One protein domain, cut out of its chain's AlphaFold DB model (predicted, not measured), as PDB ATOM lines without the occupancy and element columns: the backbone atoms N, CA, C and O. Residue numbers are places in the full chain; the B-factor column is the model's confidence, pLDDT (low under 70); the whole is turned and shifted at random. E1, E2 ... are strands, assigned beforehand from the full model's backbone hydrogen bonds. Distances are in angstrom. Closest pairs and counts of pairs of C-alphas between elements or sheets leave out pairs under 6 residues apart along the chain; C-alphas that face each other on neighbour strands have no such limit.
ATOM      1  N   THR A  26     179.460 139.925 213.881       89.81
ATOM      2  CA  THR A  26     179.258 139.249 212.601       89.81
ATOM      3  C   THR A  26     179.536 137.761 212.770       89.81
ATOM      4  O   THR A  26     180.616 137.384 213.225       89.81
ATOM      5  N   PHE A  27     178.588 136.906 212.397       91.00
ATOM      6  CA  PHE A  27     178.727 135.452 212.406       91.00
ATOM      7  C   PHE A  27     179.204 134.938 211.042       91.00
ATOM      8  O   PHE A  27     178.545 135.121 210.020       91.00
ATOM      9  N   HIS A  28     180.345 134.248 211.021       88.62
ATOM     10  CA  HIS A  28     180.990 133.760 209.789       88.62
ATOM     11  C   HIS A  28     180.718 132.278 209.487       88.62
ATOM     12  O   HIS A  28     181.117 131.764 208.430       88.62
ATOM     13  N   GLY A  29     180.011 131.592 210.386       88.56
ATOM     14  CA  GLY A  29     179.739 130.160 210.317       88.56
ATOM     15  C   GLY A  29     180.546 129.368 211.343       88.56
ATOM     16  O   GLY A  29     180.883 129.865 212.414       88.56
ATOM     17  N   TYR A  30     180.846 128.113 211.017       89.19
ATOM     18  CA  TYR A  30     181.537 127.193 211.918       89.19
ATOM     19  C   TYR A  30     182.953 126.892 211.424       89.19
ATOM     20  O   TYR A  30     183.187 126.762 210.221       89.19
ATOM     21  N   SER A  31     183.893 126.748 212.356       87.62
ATOM     22  CA  SER A  31     185.237 126.245 212.080       87.62
ATOM     23  C   SER A  31     185.203 124.768 211.672       87.62
ATOM     24  O   SER A  31     184.213 124.065 211.881       87.62
ATOM     25  N   LYS A  32     186.338 124.251 211.184       81.12
ATOM     26  CA  LYS A  32     186.523 122.808 210.949       81.12
ATOM     27  C   LYS A  32     186.305 121.963 212.214       81.12
ATOM     28  O   LYS A  32     185.864 120.830 212.116       81.12
ATOM     29  N   SER A  33     186.577 122.528 213.393       79.62
ATOM     30  CA  SER A  33     186.327 121.898 214.697       79.62
ATOM     31  C   SER A  33     184.898 122.100 215.222       79.62
ATOM     32  O   SER A  33     184.611 121.748 216.361       79.62
ATOM     33  N   GLY A  34     184.006 122.695 214.424       83.31
ATOM     34  CA  GLY A  34     182.603 122.904 214.779       83.31
ATOM     35  C   GLY A  34     182.336 124.084 215.716       83.31
ATOM     36  O   GLY A  34     181.199 124.245 216.148       83.31
ATOM     37  N   ARG A  35     183.335 124.924 216.025       88.50
ATOM     38  CA  ARG A  35     183.153 126.131 216.854       88.50
ATOM     39  C   ARG A  35     182.540 127.257 216.038       88.50
ATOM     40  O   ARG A  35     182.927 127.457 214.889       88.50
ATOM     41  N   ALA A  36     181.625 128.013 216.633       89.88
ATOM     42  CA  ALA A  36     181.034 129.179 215.989       89.88
ATOM     43  C   ALA A  36     182.096 130.283 215.823       89.88
ATOM     44  O   ALA A  36     182.920 130.486 216.711       89.88
ATOM     45  N   GLN A  37     182.123 130.963 214.682       92.31
ATOM     46  CA  GLN A  37     183.101 132.006 214.374       92.31
ATOM     47  C   GLN A  37     182.421 133.367 214.358       92.31
ATOM     48  O   GLN A  37     181.506 133.591 213.564       92.31
ATOM     49  N   PHE A  38     182.911 134.279 215.191       91.00
ATOM     50  CA  PHE A  38     182.394 135.634 215.289       91.00
ATOM     51  C   PHE A  38     183.486 136.671 215.047       91.00
ATOM     52  O   PHE A  38     184.669 136.424 215.296       91.00
ATOM     53  N   GLN A  39     183.079 137.847 214.586       89.25
ATOM     54  CA  GLN A  39     183.923 139.028 214.481       89.25
ATOM     55  C   GLN A  39     183.194 140.227 215.074       89.25
ATOM     56  O   GLN A  39     182.014 140.408 214.807       89.25
ATOM     57  N   CYS A  40     183.889 141.039 215.856       86.06
ATOM     58  CA  CYS A  40     183.359 142.267 216.434       86.06
ATOM     59  C   CYS A  40     184.506 143.272 216.535       86.06
ATOM     60  O   CYS A  40     185.586 142.900 216.992       86.06
ATOM     61  N   GLU A  41     184.310 144.492 216.026       82.69
ATOM     62  CA  GLU A  41     185.327 145.563 216.044       82.69
ATOM     63  C   GLU A  41     186.707 145.104 215.528       82.69
ATOM     64  O   GLU A  41     187.746 145.325 216.144       82.69
ATOM     65  N   GLY A  42     186.726 144.351 214.422       78.44
ATOM     66  CA  GLY A  42     187.963 143.809 213.842       78.44
ATOM     67  C   GLY A  42     188.576 142.615 214.593       78.44
ATOM     68  O   GLY A  42     189.394 141.897 214.019       78.44
ATOM     69  N   LYS A  43     188.141 142.323 215.823       84.19
ATOM     70  CA  LYS A  43     188.603 141.179 216.624       84.19
ATOM     71  C   LYS A  43     187.800 139.925 216.301       84.19
ATOM     72  O   LYS A  43     186.597 139.984 216.049       84.19
ATOM     73  N   ARG A  44     188.465 138.767 216.309       88.56
ATOM     74  CA  ARG A  44     187.846 137.460 216.038       88.56
ATOM     75  C   ARG A  44     187.634 136.676 217.326       88.56
ATOM     76  O   ARG A  44     188.484 136.689 218.213       88.56
ATOM     77  N   PHE A  45     186.537 135.932 217.381       90.12
ATOM     78  CA  PHE A  45     186.156 135.107 218.523       90.12
ATOM     79  C   PHE A  45     185.694 133.722 218.062       90.12
ATOM     80  O   PHE A  45     185.037 133.582 217.027       90.12
ATOM     81  N   TYR A  46     186.004 132.701 218.857       90.81
ATOM     82  CA  TYR A  46     185.372 131.390 218.771       90.81
ATOM     83  C   TYR A  46     184.290 131.264 219.837       90.81
ATOM     84  O   TYR A  46     184.576 131.396 221.021       90.81
ATOM     85  N   GLY A  47     183.064 130.963 219.428       89.31
ATOM     86  CA  GLY A  47     181.978 130.627 220.336       89.31
ATOM     87  C   GLY A  47     181.865 129.128 220.575       89.31
ATOM     88  O   GLY A  47     181.880 128.327 219.631       89.31
ATOM     89  N   VAL A  48     181.704 128.765 221.843       87.62
ATOM     90  CA  VAL A  48     181.260 127.441 222.284       87.62
ATOM     91  C   VAL A  48     179.896 127.626 222.935       87.62
ATOM     92  O   VAL A  48     179.797 128.264 223.978       87.62
ATOM     93  N   GLY A  49     178.846 127.134 222.282       87.94
ATOM     94  CA  GLY A  49     177.480 127.474 222.656       87.94
ATOM     95  C   GLY A  49     176.425 126.940 221.703       87.94
ATOM     96  O   GLY A  49     176.667 126.025 220.911       87.94
ATOM     97  N   GLN A  50     175.258 127.561 221.768       87.62
ATOM     98  CA  GLN A  50     174.126 127.359 220.879       87.62
ATOM     99  C   GLN A  50     173.994 128.559 219.951       87.62
ATOM    100  O   GLN A  50     174.154 129.698 220.380       87.62
ATOM    101  N   VAL A  51     173.709 128.301 218.678       87.94
ATOM    102  CA  VAL A  51     173.368 129.336 217.700       87.94
ATOM    103  C   VAL A  51     171.949 129.077 217.230       87.94
ATOM    104  O   VAL A  51     171.662 127.981 216.753       87.94
ATOM    105  N   GLU A  52     171.087 130.074 217.361       87.81
ATOM    106  CA  GLU A  52     169.706 130.077 216.893       87.81
ATOM    107  C   GLU A  52     169.577 131.103 215.768       87.81
ATOM    108  O   GLU A  52     170.082 132.217 215.893       87.81
ATOM    109  N   CYS A  53     168.896 130.760 214.676       83.50
ATOM    110  CA  CYS A  53     168.536 131.759 213.673       83.50
ATOM    111  C   CYS A  53     167.374 132.615 214.185       83.50
ATOM    112  O   CYS A  53     166.413 132.103 214.765       83.50
ATOM    113  N   CYS A  54     167.470 133.916 213.948       82.38
ATOM    114  CA  CYS A  54     166.487 134.916 214.321       82.38
ATOM    115  C   CYS A  54     165.893 135.579 213.080       82.38
ATOM    116  O   CYS A  54     166.518 135.618 212.013       82.38
ATOM    117  N   ASP A  55     164.695 136.124 213.250       77.88
ATOM    118  CA  ASP A  55     164.091 137.037 212.288       77.88
ATOM    119  C   ASP A  55     164.733 138.440 212.336       77.88
ATOM    120  O   ASP A  55     165.664 138.717 213.103       77.88
ATOM    121  N   ASP A  56     164.225 139.343 211.497       73.62
ATOM    122  CA  ASP A  56     164.662 140.743 211.452       73.62
ATOM    123  C   ASP A  56     164.329 141.510 212.743       73.62
ATOM    124  O   ASP A  56     165.023 142.470 213.086       73.62
ATOM    125  N   ALA A  57     163.328 141.048 213.500       74.44
ATOM    126  CA  ALA A  57     162.991 141.556 214.827       74.44
ATOM    127  C   ALA A  57     163.921 141.011 215.929       74.44
ATOM    128  O   ALA A  57     163.732 141.331 217.104       74.44
ATOM    129  N   ARG A  58     164.959 140.239 215.564       76.88
ATOM    130  CA  ARG A  58     165.939 139.617 216.471       76.88
ATOM    131  C   ARG A  58     165.314 138.578 217.411       76.88
ATOM    132  O   ARG A  58     165.882 138.272 218.460       76.88
ATOM    133  N   ILE A  59     164.179 138.001 217.022       76.06
ATOM    134  CA  ILE A  59     163.460 136.975 217.777       76.06
ATOM    135  C   ILE A  59     163.879 135.589 217.259       76.06
ATOM    136  O   ILE A  59     163.852 135.353 216.048       76.06
ATOM    137  N   PRO A  60     164.288 134.649 218.136       76.81
ATOM    138  CA  PRO A  60     164.623 133.281 217.737       76.81
ATOM    139  C   PRO A  60     163.452 132.559 217.062       76.81
ATOM    140  O   PRO A  60     162.332 132.530 217.581       76.81
ATOM    141  N   LEU A  61     163.722 131.928 215.920       75.12
ATOM    142  CA  LEU A  61     162.736 131.129 215.195       75.12
ATOM    143  C   LEU A  61     162.457 129.816 215.955       75.12
ATOM    144  O   LEU A  61     163.381 129.088 216.313       75.12
ATOM    145  N   LYS A  62     161.176 129.485 216.182       59.09
ATOM    146  CA  LYS A  62     160.729 128.355 217.034       59.09
ATOM    147  C   LYS A  62     161.048 126.937 216.506       59.09
ATOM    148  O   LYS A  62     160.774 125.973 217.212       59.09
ATOM    149  N   VAL A  63     161.587 126.768 215.293       61.28
ATOM    150  CA  VAL A  63     161.796 125.447 214.645       61.28
ATOM    151  C   VAL A  63     163.097 125.435 213.806       61.28
ATOM    152  O   VAL A  63     163.581 126.487 213.392       61.28
ATOM    153  N   PRO A  64     163.710 124.259 213.573       53.09
ATOM    154  CA  PRO A  64     164.983 123.837 214.138       53.09
ATOM    155  C   PRO A  64     166.179 124.340 213.304       53.09
ATOM    156  O   PRO A  64     166.790 123.585 212.552       53.09
ATOM    157  N   GLN A  65     166.543 125.615 213.419       63.09
ATOM    158  CA  GLN A  65     167.866 126.083 212.974       63.09
ATOM    159  C   GLN A  65     168.811 126.315 214.159       63.09
ATOM    160  O   GLN A  65     169.807 127.025 214.049       63.09
ATOM    161  N   MET A  66     168.492 125.693 215.298       72.25
ATOM    162  CA  MET A  66     169.361 125.659 216.461       72.25
ATOM    163  C   MET A  66     170.490 124.662 216.221       72.25
ATOM    164  O   MET A  66     170.252 123.474 215.996       72.25
ATOM    165  N   ARG A  67     171.731 125.134 216.304       80.69
ATOM    166  CA  ARG A  67     172.911 124.277 216.204       80.69
ATOM    167  C   ARG A  67     173.786 124.438 217.433       80.69
ATOM    168  O   ARG A  67     174.251 125.531 217.756       80.69
ATOM    169  N   VAL A  68     174.016 123.309 218.094       81.12
ATOM    170  CA  VAL A  68     174.834 123.208 219.302       81.12
ATOM    171  C   VAL A  68     176.267 122.868 218.908       81.12
ATOM    172  O   VAL A  68     176.506 121.924 218.151       81.12
ATOM    173  N   VAL A  69     177.228 123.643 219.407       81.69
ATOM    174  CA  VAL A  69     178.654 123.336 219.251       81.69
ATOM    175  C   VAL A  69     178.972 122.058 220.046       81.69
ATOM    176  O   VAL A  69     178.597 121.973 221.218       81.69
ATOM    177  N   PRO A  70     179.669 121.065 219.458       72.81
ATOM    178  CA  PRO A  70     180.010 119.828 220.158       72.81
ATOM    179  C   PRO A  70     180.728 120.078 221.493       72.81
ATOM    180  O   PRO A  70     181.660 120.880 221.564       72.81
ATOM    181  N   GLY A  71     180.295 119.381 222.550       73.06
ATOM    182  CA  GLY A  71     180.875 119.488 223.896       73.06
ATOM    183  C   GLY A  71     180.375 120.668 224.738       73.06
ATOM    184  O   GLY A  71     180.836 120.839 225.866       73.06
ATOM    185  N   TYR A  72     179.435 121.470 224.231       82.38
ATOM    186  CA  TYR A  72     178.807 122.533 225.010       82.38
ATOM    187  C   TYR A  72     177.901 121.980 226.122       82.38
ATOM    188  O   TYR A  72     177.079 121.093 225.888       82.38
ATOM    189  N   LYS A  73     178.029 122.549 227.326       78.50
ATOM    190  CA  LYS A  73     177.122 122.348 228.462       78.50
ATOM    191  C   LYS A  73     176.636 123.718 228.917       78.50
ATOM    192  O   LYS A  73     177.470 124.554 229.255       78.50
ATOM    193  N   ALA A  74     175.321 123.919 228.922       79.50
ATOM    194  CA  ALA A  74     174.722 125.178 229.340       79.50
ATOM    195  C   ALA A  74     175.125 125.514 230.784       79.50
ATOM    196  O   ALA A  74     175.054 124.668 231.682       79.50
ATOM    197  N   ASN A  75     175.564 126.747 230.993       79.56
ATOM    198  CA  ASN A  75     175.954 127.299 232.274       79.56
ATOM    199  C   ASN A  75     175.533 128.771 232.338       79.56
ATOM    200  O   ASN A  75     176.249 129.655 231.876       79.56
ATOM    201  N   ALA A  76     174.405 129.036 232.997       73.25
ATOM    202  CA  ALA A  76     173.813 130.371 233.093       73.25
ATOM    203  C   ALA A  76     174.734 131.448 233.707       73.25
ATOM    204  O   ALA A  76     174.501 132.630 233.490       73.25
ATOM    205  N   LEU A  77     175.777 131.065 234.456       75.31
ATOM    206  CA  LEU A  77     176.744 132.008 235.033       75.31
ATOM    207  C   LEU A  77     177.862 132.400 234.056       75.31
ATOM    208  O   LEU A  77     178.536 133.405 234.272       75.31
ATOM    209  N   LYS A  78     178.115 131.585 233.026       75.25
ATOM    210  CA  LYS A  78     179.217 131.779 232.067       75.25
ATOM    211  C   LYS A  78     178.728 132.109 230.664       75.25
ATOM    212  O   LYS A  78     179.467 132.730 229.899       75.25
ATOM    213  N   ASP A  79     177.522 131.674 230.330       84.12
ATOM    214  CA  ASP A  79     176.944 131.865 229.014       84.12
ATOM    215  C   ASP A  79     176.524 133.318 228.826       84.12
ATOM    216  O   ASP A  79     175.828 133.916 229.644       84.12
ATOM    217  N   GLN A  80     176.946 133.877 227.703       84.62
ATOM    218  CA  GLN A  80     176.567 135.200 227.248       84.62
ATOM    219  C   GLN A  80     175.611 135.057 226.072       84.62
ATOM    220  O   GLN A  80     175.738 134.136 225.261       84.62
ATOM    221  N   ILE A  81     174.671 135.994 225.975       86.62
ATOM    222  CA  ILE A  81     173.769 136.100 224.832       86.62
ATOM    223  C   ILE A  81     174.284 137.208 223.924       86.62
ATOM    224  O   ILE A  81     174.419 138.358 224.346       86.62
ATOM    225  N   VAL A  82     174.548 136.861 222.669       87.56
ATOM    226  CA  VAL A  82     175.058 137.788 221.660       87.56
ATOM    227  C   VAL A  82     174.197 137.708 220.411       87.56
ATOM    228  O   VAL A  82     173.942 136.623 219.892       87.56
ATOM    229  N   MET A  83     173.780 138.868 219.911       88.62
ATOM    230  CA  MET A  83     173.141 138.984 218.605       88.62
ATOM    231  C   MET A  83     174.209 139.202 217.541       88.62
ATOM    232  O   MET A  83     175.024 140.117 217.651       88.62
ATOM    233  N   ALA A  84     174.205 138.357 216.513       88.88
ATOM    234  CA  ALA A  84     175.181 138.405 215.441       88.88
ATOM    235  C   ALA A  84     174.516 138.355 214.066       88.88
ATOM    236  O   ALA A  84     173.704 137.473 213.782       88.88
ATOM    237  N   TRP A  85     174.898 139.268 213.181       86.00
ATOM    238  CA  TRP A  85     174.473 139.232 211.787       86.00
ATOM    239  C   TRP A  85     175.300 138.205 211.011       86.00
ATOM    240  O   TRP A  85     176.527 138.215 211.075       86.00
ATOM    241  N   SER A  86     174.656 137.320 210.256       86.81
ATOM    242  CA  SER A  86     175.327 136.383 209.353       86.81
ATOM    243  C   SER A  86     175.267 136.898 207.920       86.81
ATOM    244  O   SER A  86     174.190 136.874 207.325       86.81
ATOM    245  N   PRO A  87     176.396 137.277 207.295       78.31
ATOM    246  CA  PRO A  87     176.406 137.706 205.898       78.31
ATOM    247  C   PRO A  87     176.089 136.560 204.931       78.31
ATOM    248  O   PRO A  87     175.566 136.780 203.844       78.31
ATOM    249  N   LYS A  88     176.420 135.317 205.312       75.56
ATOM    250  CA  LYS A  88     176.205 134.138 204.462       75.56
ATOM    251  C   LYS A  88     174.729 133.774 204.367       75.56
ATOM    252  O   LYS A  88     174.254 133.483 203.276       75.56
ATOM    253  N   GLY A  89     174.034 133.791 205.504       69.69
ATOM    254  CA  GLY A  89     172.608 133.479 205.586       69.69
ATOM    255  C   GLY A  89     171.704 134.703 205.512       69.69
ATOM    256  O   GLY A  89     170.492 134.538 205.523       69.69
ATOM    257  N   SER A  90     172.268 135.914 205.484       76.25
ATOM    258  CA  SER A  90     171.539 137.179 205.612       76.25
ATOM    259  C   SER A  90     170.479 137.124 206.713       76.25
ATOM    260  O   SER A  90     169.313 137.423 206.477       76.25
ATOM    261  N   CYS A  91     170.856 136.629 207.887       80.69
ATOM    262  CA  CYS A  91     169.963 136.501 209.033       80.69
ATOM    263  C   CYS A  91     170.652 136.973 210.297       80.69
ATOM    264  O   CYS A  91     171.877 136.874 210.443       80.69
ATOM    265  N   TRP A  92     169.840 137.411 211.250       86.00
ATOM    266  CA  TRP A  92     170.289 137.524 212.623       86.00
ATOM    267  C   TRP A  92     170.423 136.134 213.227       86.00
ATOM    268  O   TRP A  92     169.679 135.212 212.909       86.00
ATOM    269  N   ASN A  93     171.422 135.974 214.076       88.19
ATOM    270  CA  ASN A  93     171.645 134.772 214.849       88.19
ATOM    271  C   ASN A  93     171.780 135.183 216.305       88.19
ATOM    272  O   ASN A  93     172.527 136.111 216.620       88.19
ATOM    273  N   ARG A  94     171.090 134.476 217.188       89.81
ATOM    274  CA  ARG A  94     171.306 134.567 218.623       89.81
ATOM    275  C   ARG A  94     172.279 133.474 219.021       89.81
ATOM    276  O   ARG A  94     172.005 132.288 218.863       89.81
ATOM    277  N   PHE A  95     173.431 133.879 219.528       89.56
ATOM    278  CA  PHE A  95     174.380 132.981 220.157       89.56
ATOM    279  C   PHE A  95     174.165 132.993 221.667       89.56
ATOM    280  O   PHE A  95     174.094 134.065 222.259       89.56
ATOM    281  N   THR A  96     174.096 131.813 222.276       88.94
ATOM    282  CA  THR A  96     174.099 131.634 223.730       88.94
ATOM    283  C   THR A  96     175.272 130.736 224.098       88.94
ATOM    284  O   THR A  96     175.299 129.572 223.698       88.94
ATOM    285  N   GLY A  97     176.259 131.267 224.816       89.69
ATOM    286  CA  GLY A  97     177.423 130.497 225.255       89.69
ATOM    287  C   GLY A  97     178.644 131.360 225.543       89.69
ATOM    288  O   GLY A  97     178.538 132.559 225.790       89.69
ATOM    289  N   VAL A  98     179.830 130.760 225.486       87.00
ATOM    290  CA  VAL A  98     181.091 131.436 225.823       87.00
ATOM    291  C   VAL A  98     181.822 131.869 224.554       87.00
ATOM    292  O   VAL A  98     182.082 131.046 223.672       87.00
ATOM    293  N   LEU A  99     182.202 133.149 224.484       87.81
ATOM    294  CA  LEU A  99     183.091 133.688 223.454       87.81
ATOM    295  C   LEU A  99     184.551 133.648 223.918       87.81
ATOM    296  O   LEU A  99     184.907 134.188 224.961       87.81
ATOM    297  N   ILE A 100     185.407 133.031 223.109       87.00
ATOM    298  CA  ILE A 100     186.845 132.902 223.343       87.00
ATOM    299  C   ILE A 100     187.564 133.782 222.313       87.00
ATOM    300  O   ILE A 100     187.469 133.490 221.117       87.00
ATOM    301  N   PRO A 101     188.279 134.846 222.719       86.50
ATOM    302  CA  PRO A 101     189.025 135.674 221.781       86.50
ATOM    303  C   PRO A 101     190.105 134.849 221.082       86.50
ATOM    304  O   PRO A 101     190.841 134.078 221.705       86.50
ATOM    305  N   VAL A 102     190.208 135.012 219.766       84.38
ATOM    306  CA  VAL A 102     191.321 134.459 218.999       84.38
ATOM    307  C   VAL A 102     192.517 135.358 219.265       84.38
ATOM    308  O   VAL A 102     192.480 136.540 218.933       84.38
TER     309      VAL A 102
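Overview. This is residues 26 to 102 of the 222 residues of an uncharacterized protein of Comamonas testosteroni (strain DSM 14576 / KF-1) (UniProt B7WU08). One strongly twisted antiparallel sheet folds back on itself into a small, nearly closed barrel: E1 and E2 face E5 and E4, with bent E3 as the hinge of this folded sheet. Residues 67 to 68 of the long unnamed stretch 55 to 79 pair with E3. The printed part has 77 residues, no named helix, strands E1 to E5 along the chain, sheet order E1 E2 E3 E5 E4: all strand, compact, radius of gyration of the C-alphas 11.5 A, spans 28 by 27 by 23 A.

Arrangement. E1, residues 26 to 30, and E2, residues 36 to 40, form a hairpin, N 28 to O 37 2.9 A. E2 and E3, residues 43 to 54, form another, N 38 to O 45 2.9 A. E1 E2 E3 are a meander, each strand the antiparallel neighbour of the one before. E3 bends by 100 degrees at residue 49. E4, residues 80 to 86, and E5, residues 91 to 101, form a hairpin, N 84 to O 93 2.8 A. E5 is E3's antiparallel neighbour, N 50 to O 96 2.8 A. The closest C-alphas of edge strands E1 and E4, Phe 27 and Ser 86, are 4.7 A apart.

Along the chain. C-alpha 26 is at (179.258, 139.249, 212.601), C-alpha 101 at (189.025, 135.674, 221.781). E3 measures 23.1 A, E5 22.9 A.

Size, cuts and confidence. The printed part has no cut. The E3 to E4 link is long. Residues 62 to 65 and 89 are under pLDDT 70.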